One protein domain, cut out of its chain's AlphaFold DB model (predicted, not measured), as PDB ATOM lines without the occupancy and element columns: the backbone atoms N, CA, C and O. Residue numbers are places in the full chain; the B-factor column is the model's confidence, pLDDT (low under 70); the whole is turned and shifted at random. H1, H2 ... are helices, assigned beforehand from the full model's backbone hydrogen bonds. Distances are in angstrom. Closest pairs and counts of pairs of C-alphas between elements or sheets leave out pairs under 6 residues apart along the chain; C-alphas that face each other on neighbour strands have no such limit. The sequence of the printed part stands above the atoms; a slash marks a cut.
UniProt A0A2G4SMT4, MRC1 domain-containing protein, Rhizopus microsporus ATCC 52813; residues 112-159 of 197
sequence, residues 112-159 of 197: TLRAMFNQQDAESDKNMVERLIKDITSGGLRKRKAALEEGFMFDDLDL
ATOM      1  N   THR A 112     188.186 159.715 189.516       87.50
ATOM      2  CA  THR A 112     187.375 158.573 189.065       87.50
ATOM      3  C   THR A 112     185.943 158.674 189.568       87.50
ATOM      4  O   THR A 112     185.023 158.521 188.769       87.50
ATOM      5  N   LEU A 113     185.734 159.040 190.838       87.25
ATOM      6  CA  LEU A 113     184.390 159.238 191.388       87.25
ATOM      7  C   LEU A 113     183.628 160.317 190.619       87.25
ATOM      8  O   LEU A 113     182.497 160.100 190.188       87.25
ATOM      9  N   ARG A 114     184.265 161.468 190.381       89.69
ATOM     10  CA  ARG A 114     183.666 162.550 189.588       89.69
ATOM     11  C   ARG A 114     183.343 162.108 188.168       89.69
ATOM     12  O   ARG A 114     182.297 162.475 187.648       89.69
ATOM     13  N   ALA A 115     184.218 161.328 187.536       93.19
ATOM     14  CA  ALA A 115     183.959 160.802 186.201       93.19
ATOM     15  C   ALA A 115     182.737 159.869 186.179       93.19
ATOM     16  O   ALA A 115     181.927 159.975 185.260       93.19
ATOM     17  N   MET A 116     182.572 159.015 187.194       91.62
ATOM     18  CA  MET A 116     181.415 158.119 187.306       91.62
ATOM     19  C   MET A 116     180.109 158.892 187.507       91.62
ATOM     20  O   MET A 116     179.150 158.645 186.779       91.62
ATOM     21  N   PHE A 117     180.080 159.868 188.420       92.12
ATOM     22  CA  PHE A 117     178.893 160.711 188.619       92.12
ATOM     23  C   PHE A 117     178.542 161.510 187.362       92.12
ATOM     24  O   PHE A 117     177.398 161.487 186.924       92.12
ATOM     25  N   ASN A 118     179.533 162.121 186.706       94.44
ATOM     26  CA  ASN A 118     179.299 162.846 185.455       94.44
ATOM     27  C   ASN A 118     178.739 161.941 184.348       94.44
ATOM     28  O   ASN A 118     177.952 162.398 183.522       94.44
ATOM     29  N   GLN A 119     179.158 160.672 184.295       94.56
ATOM     30  CA  GLN A 119     178.610 159.713 183.341       94.56
ATOM     31  C   GLN A 119     177.148 159.386 183.666       94.56
ATOM     32  O   GLN A 119     176.312 159.412 182.764       94.56
ATOM     33  N   GLN A 120     176.838 159.120 184.934       93.06
ATOM     34  CA  GLN A 120     175.473 158.853 185.381       93.06
ATOM     35  C   GLN A 120     174.542 160.040 185.090       93.06
ATOM     36  O   GLN A 120     173.447 159.851 184.555       93.06
ATOM     37  N   ASP A 121     174.997 161.260 185.373       92.44
ATOM     38  CA  ASP A 121     174.250 162.486 185.093       92.44
ATOM     39  C   ASP A 121     174.017 162.657 183.588       92.44
ATOM     40  O   ASP A 121     172.894 162.912 183.154       92.44
ATOM     41  N   ALA A 122     175.044 162.422 182.766       94.44
ATOM     42  CA  ALA A 122     174.917 162.499 181.312       94.44
ATOM     43  C   ALA A 122     173.933 161.459 180.741       94.44
ATOM     44  O   ALA A 122     173.206 161.752 179.789       94.44
ATOM     45  N   GLU A 123     173.901 160.246 181.296       93.38
ATOM     46  CA  GLU A 123     172.950 159.200 180.904       93.38
ATOM     47  C   GLU A 123     171.513 159.560 181.312       93.38
ATOM     48  O   GLU A 123     170.592 159.434 180.499       93.38
ATOM     49  N   SER A 124     171.325 160.082 182.526       90.44
ATOM     50  CA  SER A 124     170.035 160.590 183.006       90.44
ATOM     51  C   SER A 124     169.506 161.723 182.121       90.44
ATOM     52  O   SER A 124     168.371 161.674 181.632       90.44
ATOM     53  N   ASP A 125     170.362 162.701 181.819       93.56
ATOM     54  CA  ASP A 125     170.032 163.832 180.957       93.56
ATOM     55  C   ASP A 125     169.675 163.376 179.543       93.56
ATOM     56  O   ASP A 125     168.687 163.835 178.960       93.56
ATOM     57  N   LYS A 126     170.436 162.426 178.988       93.19
ATOM     58  CA  LYS A 126     170.140 161.840 177.680       93.19
ATOM     59  C   LYS A 126     168.756 161.192 177.668       93.19
ATOM     60  O   LYS A 126     167.975 161.463 176.755       93.19
ATOM     61  N   ASN A 127     168.422 160.405 178.688       90.38
ATOM     62  CA  ASN A 127     167.114 159.763 178.804       90.38
ATOM     63  C   ASN A 127     165.987 160.800 178.909       90.38
ATOM     64  O   ASN A 127     164.955 160.673 178.248       90.38
ATOM     65  N   MET A 128     166.183 161.869 179.685       89.31
ATOM     66  CA  MET A 128     165.222 162.968 179.787       89.31
ATOM     67  C   MET A 128     165.003 163.669 178.438       89.31
ATOM     68  O   MET A 128     163.864 163.954 178.055       89.31
ATOM     69  N   VAL A 129     166.075 163.915 177.683       93.56
ATOM     70  CA  VAL A 129     165.996 164.521 176.348       93.56
ATOM     71  C   VAL A 129     165.275 163.599 175.365       93.56
ATOM     72  O   VAL A 129     164.389 164.055 174.641       93.56
ATOM     73  N   GLU A 130     165.596 162.306 175.349       91.00
ATOM     74  CA  GLU A 130     164.925 161.325 174.490       91.00
ATOM     75  C   GLU A 130     163.423 161.239 174.793       91.00
ATOM     76  O   GLU A 130     162.603 161.252 173.869       91.00
ATOM     77  N   ARG A 131     163.042 161.268 176.077       85.75
ATOM     78  CA  ARG A 131     161.638 161.339 176.517       85.75
ATOM     79  C   ARG A 131     160.946 162.591 175.990       85.75
ATOM     80  O   ARG A 131     159.873 162.497 175.393       85.75
ATOM     81  N   LEU A 132     161.572 163.756 176.143       88.56
ATOM     82  CA  LEU A 132     161.021 165.011 175.636       88.56
ATOM     83  C   LEU A 132     160.835 164.965 174.112       88.56
ATOM     84  O   LEU A 132     159.807 165.404 173.595       88.56
ATOM     85  N   ILE A 133     161.788 164.383 173.379       93.19
ATOM     86  CA  ILE A 133     161.683 164.198 171.926       93.19
ATOM     87  C   ILE A 133     160.531 163.244 171.579       93.19
ATOM     88  O   ILE A 133     159.740 163.556 170.681       93.19
ATOM     89  N   LYS A 134     160.375 162.117 172.286       89.81
ATOM     90  CA  LYS A 134     159.251 161.173 172.113       89.81
ATOM     91  C   LYS A 134     157.911 161.880 172.339       89.81
ATOM     92  O   LYS A 134     157.001 161.740 171.522       89.81
ATOM     93  N   ASP A 135     157.802 162.722 173.362       85.56
ATOM     94  CA  ASP A 135     156.584 163.479 173.676       85.56
ATOM     95  C   ASP A 135     156.276 164.584 172.660       85.56
ATOM     96  O   ASP A 135     155.109 164.822 172.324       85.56
ATOM     97  N   ILE A 136     157.304 165.253 172.133       90.00
ATOM     98  CA  ILE A 136     157.146 166.258 171.079       90.00
ATOM     99  C   ILE A 136     156.710 165.593 169.767       90.00
ATOM    100  O   ILE A 136     155.771 166.067 169.120       90.00
ATOM    101  N   THR A 137     157.364 164.496 169.378       92.38
ATOM    102  CA  THR A 137     157.132 163.811 168.093       92.38
ATOM    103  C   THR A 137     155.806 163.049 168.064       92.38
ATOM    104  O   THR A 137     155.054 163.169 167.098       92.38
ATOM    105  N   SER A 138     155.466 162.327 169.135       88.69
ATOM    106  CA  SER A 138     154.197 161.590 169.270       88.69
ATOM    107  C   SER A 138     152.998 162.480 169.636       88.69
ATOM    108  O   SER A 138     151.846 162.036 169.605       88.69
ATOM    109  N   GLY A 139     153.250 163.740 170.006       87.94
ATOM    110  CA  GLY A 139     152.235 164.662 170.509       87.94
ATOM    111  C   GLY A 139     151.792 164.386 171.950       87.94
ATOM    112  O   GLY A 139     150.770 164.937 172.369       87.94
ATOM    113  N   GLY A 140     152.539 163.578 172.711       84.19
ATOM    114  CA  GLY A 140     152.341 163.344 174.146       84.19
ATOM    115  C   GLY A 140     152.250 164.640 174.953       84.19
ATOM    116  O   GLY A 140     151.340 164.790 175.766       84.19
ATOM    117  N   LEU A 141     153.066 165.648 174.619       84.81
ATOM    118  CA  LEU A 141     153.044 166.946 175.306       84.81
ATOM    119  C   LEU A 141     151.678 167.653 175.201       84.81
ATOM    120  O   LEU A 141     151.207 168.277 176.150       84.81
ATOM    121  N   ARG A 142     151.004 167.534 174.047       86.50
ATOM    122  CA  ARG A 142     149.663 168.111 173.849       86.50
ATOM    123  C   ARG A 142     148.600 167.333 174.613       86.50
ATOM    124  O   ARG A 142     147.699 167.950 175.168       86.50
ATOM    125  N   LYS A 143     148.718 166.005 174.646       83.62
ATOM    126  CA  LYS A 143     147.794 165.124 175.372       83.62
ATOM    127  C   LYS A 143     147.880 165.359 176.876       83.62
ATOM    128  O   LYS A 143     146.849 165.549 177.503       83.62
ATOM    129  N   ARG A 144     149.095 165.442 177.424       81.56
ATOM    130  CA  ARG A 144     149.338 165.747 178.840       81.56
ATOM    131  C   ARG A 144     148.764 167.106 179.227       81.56
ATOM    132  O   ARG A 144     148.077 167.222 180.231       81.56
ATOM    133  N   LYS A 145     148.967 168.122 178.380       84.06
ATOM    134  CA  LYS A 145     148.393 169.455 178.596       84.06
ATOM    135  C   LYS A 145     146.861 169.444 178.589       84.06
ATOM    136  O   LYS A 145     146.262 170.089 179.439       84.06
ATOM    137  N   ALA A 146     146.245 168.734 177.644       81.44
ATOM    138  CA  ALA A 146     144.791 168.598 177.591       81.44
ATOM    139  C   ALA A 146     144.250 167.847 178.820       81.44
ATOM    140  O   ALA A 146     143.272 168.279 179.413       81.44
ATOM    141  N   ALA A 147     144.932 166.784 179.250       79.25
ATOM    142  CA  ALA A 147     144.565 166.034 180.444       79.25
ATOM    143  C   ALA A 147     144.659 166.886 181.721       79.25
ATOM    144  O   ALA A 147     143.739 166.872 182.531       79.25
ATOM    145  N   LEU A 148     145.717 167.693 181.855       79.56
ATOM    146  CA  LEU A 148     145.882 168.627 182.970       79.56
ATOM    147  C   LEU A 148     144.776 169.696 182.977       79.56
ATOM    148  O   LEU A 148     144.239 170.018 184.033       79.56
ATOM    149  N   GLU A 149     144.392 170.212 181.806       80.88
ATOM    150  CA  GLU A 149     143.270 171.153 181.656       80.88
ATOM    151  C   GLU A 149     141.917 170.521 182.028       80.88
ATOM    152  O   GLU A 149     141.063 171.185 182.611       80.88
ATOM    153  N   GLU A 150     141.746 169.226 181.762       80.31
ATOM    154  CA  GLU A 150     140.585 168.430 182.179       80.31
ATOM    155  C   GLU A 150     140.666 167.944 183.641       80.31
ATOM    156  O   GLU A 150     139.743 167.290 184.125       80.31
ATOM    157  N   GLY A 151     141.728 168.295 184.378       73.81
ATOM    158  CA  GLY A 151     141.911 167.939 185.788       73.81
ATOM    159  C   GLY A 151     142.400 166.508 186.031       73.81
ATOM    160  O   GLY A 151     142.408 166.054 187.173       73.81
ATOM    161  N   PHE A 152     142.827 165.796 184.988       68.44
ATOM    162  CA  PHE A 152     143.470 164.492 185.112       68.44
ATOM    163  C   PHE A 152     144.970 164.676 185.380       68.44
ATOM    164  O   PHE A 152     145.717 165.132 184.511       68.44
ATOM    165  N   MET A 153     145.422 164.289 186.575       60.91
ATOM    166  CA  MET A 153     146.848 164.210 186.905       60.91
ATOM    167  C   MET A 153     147.475 163.029 186.154       60.91
ATOM    168  O   MET A 153     147.368 161.881 186.571       60.91
ATOM    169  N   PHE A 154     148.086 163.315 185.004       61.62
ATOM    170  CA  PHE A 154     148.829 162.333 184.203       61.62
ATOM    171  C   PHE A 154     150.314 162.240 184.581       61.62
ATOM    172  O   PHE A 154     151.022 161.437 183.980       61.62
ATOM    173  N   ASP A 155     150.781 163.065 185.524       56.69
ATOM    174  CA  ASP A 155     152.188 163.091 185.944       56.69
ATOM    175  C   ASP A 155     152.562 161.918 186.872       56.69
ATOM    176  O   ASP A 155     153.708 161.495 186.823       56.69
ATOM    177  N   ASP A 156     151.601 161.328 187.599       48.94
ATOM    178  CA  ASP A 156     151.805 160.156 188.489       48.94
ATOM    179  C   ASP A 156     151.601 158.803 187.795       48.94
ATOM    180  O   ASP A 156     151.671 157.731 188.395       48.94
ATOM    181  N   LEU A 157     151.290 158.823 186.505       51.66
ATOM    182  CA  LEU A 157     151.219 157.602 185.727       51.66
ATOM    183  C   LEU A 157     152.646 157.268 185.295       51.66
ATOM    184  O   LEU A 157     153.039 157.575 184.168       51.66
ATOM    185  N   ASP A 158     153.372 156.612 186.208       53.00
ATOM    186  CA  ASP A 158     154.605 155.835 186.010       53.00
ATOM    187  C   ASP A 158     154.383 154.718 184.966       53.00
ATOM    188  O   ASP A 158     154.549 153.526 185.202       53.00
ATOM    189  N   LEU A 159     153.933 155.087 183.768       52.84
ATOM    190  CA  LEU A 159     153.734 154.208 182.619       52.84
ATOM    191  C   LEU A 159     155.036 153.957 181.855       52.84
ATOM    192  O   LEU A 159     154.982 153.449 180.738       52.84
TER     193      LEU A 159
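AT A GLANCE: This is residues 112 to 159 of the 197 residues of the protein "MRC1 domain-containing protein" of Rhizopus microsporus ATCC 52813 (UniProt A0A2G4SMT4). One long helix, H1, and a short helix, H2, meet near their ends as an L, and the last residues, 150 to 159, fold back from the far end of H2 as a tail. Residues 112 to 130 of H1 stick out as a free arm that makes most of the length. The printed part has 48 residues with two named helices, H1 then H2, and no named strand; its class is all helix. It is extended, with a radius of gyration of the C-alphas of 15.0 A and spans of 48 by 21 by 15 A.

IN THESE COORDINATES: H1, residues 112 to 138, runs 38.8 A from C-alpha 112 at (187.375, 158.573, 189.065) to C-alpha 138 at (154.197, 161.590, 169.270). H2, residues 140 to 149, runs 14.1 A and ends with C-alpha 149 at (143.270, 171.153, 181.656).

HOW THE PARTS SIT: H1 and H2 are close but not clearly touching, with 2 pairs of C-alphas within 8 A. Their closest C-alphas, of Asp 135 and Leu 141, are 5.2 A apart. Their lines are about perpendicular, at 76 degrees. In H1 and H2 every O i to N i+4 pair is within hydrogen-bond range.

THE WHOLE: The C-alphas of Thr 112 and Glu 150, the two farthest apart, are 48.3 A from each other. The printed part has no cut, and the link from H1 to H2 is tight, with 1 residue. Mean pLDDT of the printed part is 82.9; residues 152 to 159 are under 70.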